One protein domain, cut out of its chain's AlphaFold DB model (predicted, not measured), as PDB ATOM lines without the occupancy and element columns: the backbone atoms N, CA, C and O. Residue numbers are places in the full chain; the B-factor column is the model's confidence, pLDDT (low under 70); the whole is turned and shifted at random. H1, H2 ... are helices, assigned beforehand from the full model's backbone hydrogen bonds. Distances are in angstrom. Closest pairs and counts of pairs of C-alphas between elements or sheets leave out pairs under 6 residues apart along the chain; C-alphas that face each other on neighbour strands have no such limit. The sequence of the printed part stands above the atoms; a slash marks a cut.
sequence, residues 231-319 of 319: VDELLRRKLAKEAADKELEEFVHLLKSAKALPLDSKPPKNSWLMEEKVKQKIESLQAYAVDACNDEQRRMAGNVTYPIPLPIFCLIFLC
ATOM      1  N   VAL A 231      -5.052 -36.508 186.409       96.75
ATOM      2  CA  VAL A 231      -4.035 -35.602 185.854       96.75
ATOM      3  C   VAL A 231      -3.810 -35.875 184.367       96.75
ATOM      4  O   VAL A 231      -3.848 -34.938 183.570       96.75
ATOM      5  N   ASP A 232      -3.688 -37.141 183.967       95.88
ATOM      6  CA  ASP A 232      -3.514 -37.538 182.565       95.88
ATOM      7  C   ASP A 232      -4.697 -37.094 181.689       95.88
ATOM      8  O   ASP A 232      -4.521 -36.603 180.570       95.88
ATOM      9  N   GLU A 233      -5.921 -37.213 182.211       97.06
ATOM     10  CA  GLU A 233      -7.130 -36.698 181.564       97.06
ATOM     11  C   GLU A 233      -7.088 -35.176 181.394       97.06
ATOM     12  O   GLU A 233      -7.360 -34.666 180.302       97.06
ATOM     13  N   LEU A 234      -6.734 -34.442 182.451       96.00
ATOM     14  CA  LEU A 234      -6.656 -32.981 182.427       96.00
ATOM     15  C   LEU A 234      -5.571 -32.487 181.463       96.00
ATOM     16  O   LEU A 234      -5.820 -31.559 180.690       96.00
ATOM     17  N   LEU A 235      -4.404 -33.137 181.443       94.94
ATOM     18  CA  LEU A 235      -3.323 -32.839 180.502       94.94
ATOM     19  C   LEU A 235      -3.747 -33.089 179.055       94.94
ATOM     20  O   LEU A 235      -3.511 -32.242 178.192       94.94
ATOM     21  N   ARG A 236      -4.431 -34.206 178.781       96.38
ATOM     22  CA  ARG A 236      -4.938 -34.501 177.436       96.38
ATOM     23  C   ARG A 236      -5.969 -33.472 176.980       96.38
ATOM     24  O   ARG A 236      -5.899 -33.011 175.844       96.38
ATOM     25  N   ARG A 237      -6.894 -33.073 177.861       95.12
ATOM     26  CA  ARG A 237      -7.871 -32.007 177.569       95.12
ATOM     27  C   ARG A 237      -7.191 -30.669 177.315       95.12
ATOM     28  O   ARG A 237      -7.566 -29.977 176.372       95.12
ATOM     29  N   LYS A 238      -6.188 -30.316 178.124       93.50
ATOM     30  CA  LYS A 238      -5.397 -29.093 177.948       93.50
ATOM     31  C   LYS A 238      -4.698 -29.084 176.588       93.50
ATOM     32  O   LYS A 238      -4.826 -28.103 175.867       93.50
ATOM     33  N   LEU A 239      -4.040 -30.183 176.218       94.94
ATOM     34  CA  LEU A 239      -3.344 -30.313 174.936       94.94
ATOM     35  C   LEU A 239      -4.313 -30.263 173.748       94.94
ATOM     36  O   LEU A 239      -4.041 -29.581 172.766       94.94
ATOM     37  N   ALA A 240      -5.461 -30.941 173.840       94.62
ATOM     38  CA  ALA A 240      -6.489 -30.888 172.800       94.62
ATOM     39  C   ALA A 240      -7.055 -29.469 172.626       94.62
ATOM     40  O   ALA A 240      -7.252 -29.019 171.499       94.62
ATOM     41  N   LYS A 241      -7.270 -28.749 173.735       93.06
ATOM     42  CA  LYS A 241      -7.699 -27.349 173.709       93.06
ATOM     43  C   LYS A 241      -6.634 -26.445 173.087       93.06
ATOM     44  O   LYS A 241      -6.964 -25.670 172.205       93.06
ATOM     45  N   GLU A 242      -5.373 -26.575 173.492       94.00
ATOM     46  CA  GLU A 242      -4.263 -25.791 172.934       94.00
ATOM     47  C   GLU A 242      -4.102 -26.025 171.425       94.00
ATOM     48  O   GLU A 242      -3.906 -25.078 170.667       94.00
ATOM     49  N   ALA A 243      -4.255 -27.272 170.966       93.56
ATOM     50  CA  ALA A 243      -4.256 -27.590 169.541       93.56
ATOM     51  C   ALA A 243      -5.429 -26.919 168.803       93.56
ATOM     52  O   ALA A 243      -5.221 -26.324 167.749       93.56
ATOM     53  N   ALA A 244      -6.642 -26.964 169.366       90.06
ATOM     54  CA  ALA A 244      -7.814 -26.312 168.781       90.06
ATOM     55  C   ALA A 244      -7.686 -24.777 168.757       90.06
ATOM     56  O   ALA A 244      -8.023 -24.152 167.749       90.06
ATOM     57  N   ASP A 245      -7.166 -24.177 169.831       89.06
ATOM     58  CA  ASP A 245      -6.916 -22.738 169.935       89.06
ATOM     59  C   ASP A 245      -5.868 -22.303 168.895       89.06
ATOM     60  O   ASP A 245      -6.076 -21.323 168.179       89.06
ATOM     61  N   LYS A 246      -4.796 -23.086 168.708       92.81
ATOM     62  CA  LYS A 246      -3.787 -22.838 167.667       92.81
ATOM     63  C   LYS A 246      -4.367 -22.941 166.251       92.81
ATOM     64  O   LYS A 246      -4.139 -22.053 165.432       92.81
ATOM     65  N   GLU A 247      -5.157 -23.976 165.960       90.69
ATOM     66  CA  GLU A 247      -5.843 -24.108 164.664       90.69
ATOM     67  C   GLU A 247      -6.830 -22.954 164.403       90.69
ATOM     68  O   GLU A 247      -7.108 -22.595 163.251       90.69
ATOM     69  N   LEU A 248      -7.428 -22.391 165.458       87.31
ATOM     70  CA  LEU A 248      -8.284 -21.214 165.360       87.31
ATOM     71  C   LEU A 248      -7.459 -19.952 165.083       87.31
ATOM     72  O   LEU A 248      -7.825 -19.185 164.192       87.31
ATOM     73  N   GLU A 249      -6.350 -19.747 165.792       89.31
ATOM     74  CA  GLU A 249      -5.442 -18.614 165.577       89.31
ATOM     75  C   GLU A 249      -4.873 -18.592 164.153       89.31
ATOM     76  O   GLU A 249      -4.886 -17.541 163.508       89.31
ATOM     77  N   GLU A 250      -4.441 -19.742 163.630       90.56
ATOM     78  CA  GLU A 250      -3.952 -19.889 162.252       90.56
ATOM     79  C   GLU A 250      -5.028 -19.496 161.230       90.56
ATOM     80  O   GLU A 250      -4.766 -18.755 160.279       90.56
ATOM     81  N   PHE A 251      -6.271 -19.915 161.464       87.94
ATOM     82  CA  PHE A 251      -7.397 -19.561 160.607       87.94
ATOM     83  C   PHE A 251      -7.765 -18.068 160.692       87.94
ATOM     84  O   PHE A 251      -7.957 -17.408 159.670       87.94
ATOM     85  N   VAL A 252      -7.804 -17.497 161.898       86.19
ATOM     86  CA  VAL A 252      -8.012 -16.055 162.123       86.19
ATOM     87  C   VAL A 252      -6.908 -15.244 161.436       86.19
ATOM     88  O   VAL A 252      -7.183 -14.204 160.833       86.19
ATOM     89  N   HIS A 253      -5.662 -15.716 161.492       88.56
ATOM     90  CA  HIS A 253      -4.533 -15.103 160.801       88.56
ATOM     91  C   HIS A 253      -4.692 -15.164 159.274       88.56
ATOM     92  O   HIS A 253      -4.470 -14.155 158.595       88.56
ATOM     93  N   LEU A 254      -5.132 -16.302 158.733       86.81
ATOM     94  CA  LEU A 254      -5.431 -16.460 157.308       86.81
ATOM     95  C   LEU A 254      -6.509 -15.466 156.844       86.81
ATOM     96  O   LEU A 254      -6.310 -14.762 155.853       86.81
ATOM     97  N   LEU A 255      -7.606 -15.331 157.598       84.88
ATOM     98  CA  LEU A 255      -8.671 -14.363 157.306       84.88
ATOM     99  C   LEU A 255      -8.166 -12.913 157.335       84.88
ATOM    100  O   LEU A 255      -8.476 -12.128 156.437       84.88
ATOM    101  N   LYS A 256      -7.364 -12.547 158.345       84.56
ATOM    102  CA  LYS A 256      -6.758 -11.207 158.443       84.56
ATOM    103  C   LYS A 256      -5.829 -10.916 157.267       84.56
ATOM    104  O   LYS A 256      -5.879  -9.814 156.725       84.56
ATOM    105  N   SER A 257      -5.032 -11.901 156.858       85.44
ATOM    106  CA  SER A 257      -4.109 -11.782 155.724       85.44
ATOM    107  C   SER A 257      -4.868 -11.589 154.413       85.44
ATOM    108  O   SER A 257      -4.578 -10.657 153.672       85.44
ATOM    109  N   ALA A 258      -5.907 -12.393 154.167       84.38
ATOM    110  CA  ALA A 258      -6.748 -12.252 152.981       84.38
ATOM    111  C   ALA A 258      -7.480 -10.904 152.922       84.38
ATOM    112  O   ALA A 258      -7.593 -10.310 151.853       84.38
ATOM    113  N   LYS A 259      -7.944 -10.390 154.071       81.19
ATOM    114  CA  LYS A 259      -8.561  -9.059 154.163       81.19
ATOM    115  C   LYS A 259      -7.587  -7.937 153.786       81.19
ATOM    116  O   LYS A 259      -8.012  -6.930 153.230       81.19
ATOM    117  N   ALA A 260      -6.316  -8.078 154.157       84.75
ATOM    118  CA  ALA A 260      -5.298  -7.059 153.924       84.75
ATOM    119  C   ALA A 260      -4.847  -6.977 152.454       84.75
ATOM    120  O   ALA A 260      -4.220  -5.990 152.074       84.75
ATOM    121  N   LEU A 261      -5.155  -7.989 151.634       82.69
ATOM    122  CA  LEU A 261      -4.805  -7.992 150.217       82.69
ATOM    123  C   LEU A 261      -5.663  -6.993 149.415       82.69
ATOM    124  O   LEU A 261      -6.857  -6.835 149.701       82.69
ATOM    125  N   PRO A 262      -5.085  -6.342 148.384       80.06
ATOM    126  CA  PRO A 262      -5.843  -5.562 147.408       80.06
ATOM    127  C   PRO A 262      -6.958  -6.396 146.766       80.06
ATOM    128  O   PRO A 262      -6.824  -7.613 146.651       80.06
ATOM    129  N   LEU A 263      -8.036  -5.744 146.315       73.56
ATOM    130  CA  LEU A 263      -9.211  -6.407 145.727       73.56
ATOM    131  C   LEU A 263      -8.839  -7.415 144.627       73.56
ATOM    132  O   LEU A 263      -9.316  -8.545 144.666       73.56
ATOM    133  N   ASP A 264      -7.917  -7.045 143.737       74.81
ATOM    134  CA  ASP A 264      -7.485  -7.866 142.593       74.81
ATOM    135  C   ASP A 264      -6.571  -9.040 142.984       74.81
ATOM    136  O   ASP A 264      -6.247  -9.896 142.167       74.81
ATOM    137  N   SER A 265      -6.120  -9.074 144.240       76.88
ATOM    138  CA  SER A 265      -5.246 -10.113 144.800       76.88
ATOM    139  C   SER A 265      -5.928 -10.918 145.904       76.88
ATOM    140  O   SER A 265      -5.272 -11.725 146.565       76.88
ATOM    141  N   LYS A 266      -7.230 -10.708 146.139       77.81
ATOM    142  CA  LYS A 266      -7.976 -11.501 147.116       77.81
ATOM    143  C   LYS A 266      -8.040 -12.964 146.664       77.81
ATOM    144  O   LYS A 266      -8.250 -13.234 145.480       77.81
ATOM    145  N   PRO A 267      -7.882 -13.924 147.591       77.44
ATOM    146  CA  PRO A 267      -7.967 -15.335 147.251       77.44
ATOM    147  C   PRO A 267      -9.353 -15.661 146.674       77.44
ATOM    148  O   PRO A 267     -10.365 -15.286 147.278       77.44
ATOM    149  N   PRO A 268      -9.421 -16.374 145.535       77.88
ATOM    150  CA  PRO A 268     -10.689 -16.726 144.913       77.88
ATOM    151  C   PRO A 268     -11.485 -17.667 145.820       77.88
ATOM    152  O   PRO A 268     -10.909 -18.441 146.587       77.88
ATOM    153  N   LYS A 269     -12.816 -17.665 145.683       76.00
ATOM    154  CA  LYS A 269     -13.733 -18.470 146.513       76.00
ATOM    155  C   LYS A 269     -13.323 -19.946 146.620       76.00
ATOM    156  O   LYS A 269     -13.359 -20.515 147.706       76.00
ATOM    157  N   ASN A 270     -12.855 -20.537 145.521       77.56
ATOM    158  CA  ASN A 270     -12.427 -21.938 145.475       77.56
ATOM    159  C   ASN A 270     -11.177 -22.223 146.325       77.56
ATOM    160  O   ASN A 270     -11.043 -23.329 146.837       77.56
ATOM    161  N   SER A 271     -10.296 -21.236 146.538       80.31
ATOM    162  CA  SER A 271      -9.078 -21.399 147.347       80.31
ATOM    163  C   SER A 271      -9.384 -21.740 148.807       80.31
ATOM    164  O   SER A 271      -8.590 -22.412 149.456       80.31
ATOM    165  N   TRP A 272     -10.533 -21.296 149.320       79.06
ATOM    166  CA  TRP A 272     -10.974 -21.546 150.695       79.06
ATOM    167  C   TRP A 272     -11.605 -22.925 150.893       79.06
ATOM    168  O   TRP A 272     -11.753 -23.376 152.024       79.06
ATOM    169  N   LEU A 273     -11.987 -23.582 149.796       81.00
ATOM    170  CA  LEU A 273     -12.663 -24.879 149.799       81.00
ATOM    171  C   LEU A 273     -11.689 -26.054 149.629       81.00
ATOM    172  O   LEU A 273     -12.114 -27.203 149.690       81.00
ATOM    173  N   MET A 274     -10.400 -25.771 149.405       81.50
ATOM    174  CA  MET A 274      -9.375 -26.791 149.154       81.50
ATOM    175  C   MET A 274      -9.023 -27.594 150.406       81.50
ATOM    176  O   MET A 274      -8.784 -28.795 150.325       81.50
ATOM    177  N   GLU A 275      -8.980 -26.936 151.562       85.88
ATOM    178  CA  GLU A 275      -8.711 -27.590 152.837       85.88
ATOM    179  C   GLU A 275     -10.027 -27.810 153.584       85.88
ATOM    180  O   GLU A 275     -10.711 -26.854 153.946       85.88
ATOM    181  N   GLU A 276     -10.368 -29.072 153.848       88.19
ATOM    182  CA  GLU A 276     -11.656 -29.454 154.444       88.19
ATOM    183  C   GLU A 276     -11.909 -28.752 155.794       88.19
ATOM    184  O   GLU A 276     -13.014 -28.286 156.063       88.19
ATOM    185  N   LYS A 277     -10.865 -28.566 156.612       85.81
ATOM    186  CA  LYS A 277     -10.957 -27.832 157.885       85.81
ATOM    187  C   LYS A 277     -11.290 -26.349 157.697       85.81
ATOM    188  O   LYS A 277     -12.031 -25.776 158.492       85.81
ATOM    189  N   VAL A 278     -10.725 -25.716 156.670       86.38
ATOM    190  CA  VAL A 278     -10.986 -24.307 156.338       86.38
ATOM    191  C   VAL A 278     -12.395 -24.177 155.774       86.38
ATOM    192  O   VAL A 278     -13.158 -23.332 156.236       86.38
ATOM    193  N   LYS A 279     -12.775 -25.073 154.862       86.94
ATOM    194  CA  LYS A 279     -14.116 -25.155 154.283       86.94
ATOM    195  C   LYS A 279     -15.204 -25.236 155.356       86.94
ATOM    196  O   LYS A 279     -16.090 -24.387 155.365       86.94
ATOM    197  N   GLN A 280     -15.099 -26.171 156.301       87.88
ATOM    198  CA  GLN A 280     -16.078 -26.332 157.388       87.88
ATOM    199  C   GLN A 280     -16.225 -25.059 158.239       87.88
ATOM    200  O   GLN A 280     -17.339 -24.669 158.611       87.88
ATOM    201  N   LYS A 281     -15.106 -24.369 158.513       87.56
ATOM    202  CA  LYS A 281     -15.096 -23.077 159.219       87.56
ATOM    203  C   LYS A 281     -15.800 -21.984 158.411       87.56
ATOM    204  O   LYS A 281     -16.611 -21.245 158.964       87.56
ATOM    205  N   ILE A 282     -15.548 -21.910 157.105       86.38
ATOM    206  CA  ILE A 282     -16.211 -20.957 156.205       86.38
ATOM    207  C   ILE A 282     -17.711 -21.225 156.082       86.38
ATOM    208  O   ILE A 282     -18.493 -20.284 156.195       86.38
ATOM    209  N   GLU A 283     -18.131 -22.475 155.906       86.44
ATOM    210  CA  GLU A 283     -19.550 -22.848 155.802       86.44
ATOM    211  C   GLU A 283     -20.327 -22.482 157.069       86.44
ATOM    212  O   GLU A 283     -21.433 -21.948 157.001       86.44
ATOM    213  N   SER A 284     -19.726 -22.688 158.239       85.88
ATOM    214  CA  SER A 284     -20.363 -22.330 159.509       85.88
ATOM    215  C   SER A 284     -20.473 -20.821 159.709       85.88
ATOM    216  O   SER A 284     -21.475 -20.345 160.236       85.88
ATOM    217  N   LEU A 285     -19.483 -20.053 159.245       84.75
ATOM    218  CA  LEU A 285     -19.568 -18.593 159.228       84.75
ATOM    219  C   LEU A 285     -20.628 -18.094 158.237       84.75
ATOM    220  O   LEU A 285     -21.346 -17.147 158.552       84.75
ATOM    221  N   GLN A 286     -20.764 -18.739 157.073       83.88
ATOM    222  CA  GLN A 286     -21.830 -18.435 156.112       83.88
ATOM    223  C   GLN A 286     -23.205 -18.702 156.723       83.88
ATOM    224  O   GLN A 286     -24.050 -17.810 156.699       83.88
ATOM    225  N   ALA A 287     -23.404 -19.878 157.328       84.31
ATOM    226  CA  ALA A 287     -24.644 -20.237 158.012       84.31
ATOM    227  C   ALA A 287     -24.971 -19.260 159.152       84.31
ATOM    228  O   ALA A 287     -26.123 -18.868 159.317       84.31
ATOM    229  N   TYR A 288     -23.959 -18.826 159.910       84.19
ATOM    230  CA  TYR A 288     -24.120 -17.832 160.971       84.19
ATOM    231  C   TYR A 288     -24.501 -16.446 160.430       84.19
ATOM    232  O   TYR A 288     -25.360 -15.785 161.004       84.19
ATOM    233  N   ALA A 289     -23.922 -16.016 159.302       81.19
ATOM    234  CA  ALA A 289     -24.227 -14.722 158.688       81.19
ATOM    235  C   ALA A 289     -25.666 -14.622 158.148       81.19
ATOM    236  O   ALA A 289     -26.220 -13.525 158.104       81.19
ATOM    237  N   VAL A 290     -26.266 -15.749 157.753       83.31
ATOM    238  CA  VAL A 290     -27.660 -15.823 157.274       83.31
ATOM    239  C   VAL A 290     -28.647 -16.306 158.347       83.31
ATOM    240  O   VAL A 290     -29.789 -16.613 158.021       83.31
ATOM    241  N   ASP A 291     -28.205 -16.402 159.606       81.00
ATOM    242  CA  ASP A 291     -28.969 -16.915 160.757       81.00
ATOM    243  C   ASP A 291     -29.591 -18.317 160.552       81.00
ATOM    244  O   ASP A 291     -30.577 -18.693 161.177       81.00
ATOM    245  N   ALA A 292     -28.979 -19.138 159.693       85.06
ATOM    246  CA  ALA A 292     -29.378 -20.524 159.429       85.06
ATOM    247  C   ALA A 292     -28.476 -21.543 160.154       85.06
ATOM    248  O   ALA A 292     -28.341 -22.687 159.721       85.06
ATOM    249  N   CYS A 293     -27.798 -21.121 161.225       83.19
ATOM    250  CA  CYS A 293     -26.808 -21.929 161.934       83.19
ATOM    251  C   CYS A 293     -27.416 -22.814 163.034       83.19
ATOM    252  O   CYS A 293     -28.319 -22.406 163.766       83.19
ATOM    253  N   ASN A 294     -26.862 -24.018 163.193       88.88
ATOM    254  CA  ASN A 294     -27.084 -24.853 164.375       88.88
ATOM    255  C   ASN A 294     -26.201 -24.393 165.561       88.88
ATOM    256  O   ASN A 294     -25.354 -23.508 165.417       88.88
ATOM    257  N   ASP A 295     -26.374 -24.988 166.743       86.62
ATOM    258  CA  ASP A 295     -25.644 -24.563 167.950       86.62
ATOM    259  C   ASP A 295     -24.120 -24.741 167.854       86.62
ATOM    260  O   ASP A 295     -23.362 -23.944 168.413       86.62
ATOM    261  N   GLU A 296     -23.647 -25.750 167.120       84.38
ATOM    262  CA  GLU A 296     -22.215 -25.985 166.910       84.38
ATOM    263  C   GLU A 296     -21.604 -24.941 165.973       84.38
ATOM    264  O   GLU A 296     -20.564 -24.354 166.282       84.38
ATOM    265  N   GLN A 297     -22.291 -24.646 164.869       83.94
ATOM    266  CA  GLN A 297     -21.929 -23.597 163.920       83.94
ATOM    267  C   GLN A 297     -21.962 -22.224 164.590       83.94
ATOM    268  O   GLN A 297     -21.043 -21.430 164.401       83.94
ATOM    269  N   ARG A 298     -22.964 -21.962 165.439       84.19
ATOM    270  CA  ARG A 298     -23.072 -20.732 166.232       84.19
ATOM    271  C   ARG A 298     -21.914 -20.588 167.214       84.19
ATOM    272  O   ARG A 298     -21.321 -19.514 167.300       84.19
ATOM    273  N   ARG A 299     -21.553 -21.662 167.927       85.19
ATOM    274  CA  ARG A 299     -20.395 -21.672 168.836       85.19
ATOM    275  C   ARG A 299     -19.097 -21.404 168.076       85.19
ATOM    276  O   ARG A 299     -18.299 -20.574 168.503       85.19
ATOM    277  N   MET A 300     -18.889 -22.076 166.946       83.56
ATOM    278  CA  MET A 300     -17.675 -21.899 166.154       83.56
ATOM    279  C   MET A 300     -17.587 -20.502 165.527       83.56
ATOM    280  O   MET A 300     -16.550 -19.848 165.645       83.56
ATOM    281  N   ALA A 301     -18.672 -20.006 164.933       81.69
ATOM    282  CA  ALA A 301     -18.726 -18.650 164.401       81.69
ATOM    283  C   ALA A 301     -18.521 -17.605 165.506       81.69
ATOM    284  O   ALA A 301     -17.786 -16.643 165.299       81.69
ATOM    285  N   GLY A 302     -19.076 -17.819 166.705       80.06
ATOM    286  CA  GLY A 302     -18.810 -16.995 167.888       80.06
ATOM    287  C   GLY A 302     -17.322 -16.943 168.252       80.06
ATOM    288  O   GLY A 302     -16.764 -15.860 168.421       80.06
ATOM    289  N   ASN A 303     -16.646 -18.095 168.275       81.38
ATOM    290  CA  ASN A 303     -15.210 -18.172 168.571       81.38
ATOM    291  C   ASN A 303     -14.340 -17.439 167.530       81.38
ATOM    292  O   ASN A 303     -13.306 -16.875 167.881       81.38
ATOM    293  N   VAL A 304     -14.757 -17.418 166.258       77.19
ATOM    294  CA  VAL A 304     -14.053 -16.711 165.170       77.19
ATOM    295  C   VAL A 304     -14.389 -15.214 165.130       77.19
ATOM    296  O   VAL A 304     -13.528 -14.397 164.803       77.19
ATOM    297  N   THR A 305     -15.625 -14.833 165.454       70.56
ATOM    298  CA  THR A 305     -16.099 -13.439 165.375       70.56
ATOM    299  C   THR A 305     -15.761 -12.613 166.615       70.56
ATOM    300  O   THR A 305     -15.630 -11.395 166.517       70.56
ATOM    301  N   TYR A 306     -15.521 -13.254 167.764       69.81
ATOM    302  CA  TYR A 306     -14.984 -12.593 168.957       69.81
ATOM    303  C   TYR A 306     -13.676 -11.812 168.676       69.81
ATOM    304  O   TYR A 306     -13.593 -10.640 169.045       69.81
ATOM    305  N   PRO A 307     -12.667 -12.374 167.971       63.94
ATOM    306  CA  PRO A 307     -11.461 -11.636 167.585       63.94
ATOM    307  C   PRO A 307     -11.586 -10.789 166.299       63.94
ATOM    308  O   PRO A 307     -10.662 -10.021 166.006       63.94
ATOM    309  N   ILE A 308     -12.654 -10.934 165.500       62.12
ATOM    310  CA  ILE A 308     -12.850 -10.235 164.214       62.12
ATOM    311  C   ILE A 308     -14.344  -9.890 164.014       62.12
ATOM    312  O   ILE A 308     -15.139 -10.789 163.749       62.12
ATOM    313  N   PRO A 309     -14.744  -8.603 164.017       59.53
ATOM    314  CA  PRO A 309     -16.134  -8.214 163.784       59.53
ATOM    315  C   PRO A 309     -16.702  -8.723 162.443       59.53
ATOM    316  O   PRO A 309     -16.058  -8.592 161.397       59.53
ATOM    317  N   LEU A 310     -17.956  -9.195 162.461       57.19
ATOM    318  CA  LEU A 310     -18.746  -9.700 161.319       57.19
ATOM    319  C   LEU A 310     -18.711  -8.885 160.005       57.19
ATOM    320  O   LEU A 310     -18.737  -9.515 158.946       57.19
ATOM    321  N   PRO A 311     -18.585  -7.537 159.992       57.34
ATOM    322  CA  PRO A 311     -18.474  -6.772 158.743       57.34
ATOM    323  C   PRO A 311     -17.285  -7.190 157.866       57.34
ATOM    324  O   PRO A 311     -17.268  -6.945 156.662       57.34
ATOM    325  N   ILE A 312     -16.279  -7.836 158.463       54.75
ATOM    326  CA  ILE A 312     -15.091  -8.336 157.768       54.75
ATOM    327  C   ILE A 312     -15.407  -9.606 156.963       54.75
ATOM    328  O   ILE A 312     -14.780  -9.835 155.934       54.75
ATOM    329  N   PHE A 313     -16.404 -10.394 157.373       54.31
ATOM    330  CA  PHE A 313     -16.791 -11.623 156.683       54.31
ATOM    331  C   PHE A 313     -17.515 -11.339 155.357       54.31
ATOM    332  O   PHE A 313     -17.169 -11.920 154.327       54.31
ATOM    333  N   CYS A 314     -18.432 -10.362 155.342       54.31
ATOM    334  CA  CYS A 314     -19.111  -9.935 154.111       54.31
ATOM    335  C   CYS A 314     -18.133  -9.407 153.047       54.31
ATOM    336  O   CYS A 314     -18.346  -9.615 151.859       54.31
ATOM    337  N   LEU A 315     -17.022  -8.786 153.452       49.91
ATOM    338  CA  LEU A 315     -16.019  -8.235 152.527       49.91
ATOM    339  C   LEU A 315     -15.080  -9.281 151.897       49.91
ATOM    340  O   LEU A 315     -14.334  -8.939 150.971       49.91
ATOM    341  N   ILE A 316     -15.063 -10.512 152.417       54.41
ATOM    342  CA  ILE A 316     -14.198 -11.600 151.931       54.41
ATOM    343  C   ILE A 316     -15.003 -12.640 151.135       54.41
ATOM    344  O   ILE A 316     -14.460 -13.216 150.201       54.41
ATOM    345  N   PHE A 317     -16.282 -12.869 151.470       55.41
ATOM    346  CA  PHE A 317     -17.059 -13.992 150.917       55.41
ATOM    347  C   PHE A 317     -18.313 -13.616 150.109       55.41
ATOM    348  O   PHE A 317     -18.886 -14.500 149.470       55.41
ATOM    349  N   LEU A 318     -18.742 -12.346 150.123       46.62
ATOM    350  CA  LEU A 318     -19.916 -11.846 149.384       46.62
ATOM    351  C   LEU A 318     -19.560 -10.918 148.200       46.62
ATOM    352  O   LEU A 318     -20.460 -10.317 147.615       46.62
ATOM    353  N   CYS A 319     -18.281 -10.818 147.825       38.09
ATOM    354  CA  CYS A 319     -17.827 -10.207 146.569       38.09
ATOM    355  C   CYS A 319     -17.105 -11.251 145.721       38.09
ATOM    356  O   CYS A 319     -16.217 -11.928 146.285       38.09
TER     357      CYS A 319
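This is residues 231 to 319 of the 319 residues of the protein "Predicted protein" of Hordeum vulgare subsp. vulgare (UniProt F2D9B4). A long helix, H1, runs along the longest axis of the domain; its first part, residues 231 to 244, sticks out as a bare arm, and beside its other part a small head of four shorter helices gathers. In that head H3 and H4 pack on each other nearly at a right angle, H5 packs on H1 near its last residues, and the short H2 sits at the corner before H3. The printed part has 89 residues with five named helices, in the order H1, H2, H3, H4, H5, and no named strand; its class is all helix. It is only just compact, close to loose, with a radius of gyration of the C-alphas of 14.5 A, and it is elongated, spanning 51 by 27 by 23 A.

Find C-alpha 231 at (-4.035, -35.602, 185.854); from there H1, residues 231 to 260, runs 42.8 A to C-alpha 260 at (-5.298, -7.059, 153.924). After a short link you come to H2, residues 269 to 272. A tight link follows, then H3, residues 276 to 289, 19.8 A long. Past another tight link look for H4, residues 295 to 305, 14.9 A long. A third tight link brings you to H5, residues 311 to 317, which ends at C-alpha 317 at (-17.059, -13.992, 150.917).

Start on H1: with residues 258 to 259 alone it touches H5, about perpendicular at 79 degrees, and the closest C-alphas, those of Lys 259 and Ile 316, are 6.6 A apart. H1 and H4 are close but not clearly touching, with the C-alphas of Val 252 and Val 304 closest at 6.8 A. H1 and H3 are also close but not clearly touching; their closest C-alphas, Phe 251 and Val 278, are 7.3 A apart. H2 and H3 only just touch, only at the corner, with 3 pairs of C-alphas within 8 A; Trp 272 and Lys 279 are closest at 6.0 A. H3 touches H4 about perpendicular at 86 degrees, with the C-alphas of Ser 284 and Gln 297 closest at 4.8 A. H2 and H4 are apart. In H1, H3 and H4 every O i to N i+4 pair is within hydrogen-bond range; in H5 1 of 3 is, beside 1 of 4 O i to N i+3 pairs, and H2 is too short for an O i to N i+4 pair.

The two C-alphas farthest apart, those of Val 231 and Asp 264, are 51.5 A apart. Without the free residues 231 to 244 the body spans 35 by 27 by 23 A. The printed part has no cut and no long link. The mean pLDDT of the printed part is 80.9; look at residues 306 to 319, which end at the chain's last residue, for the values under 70.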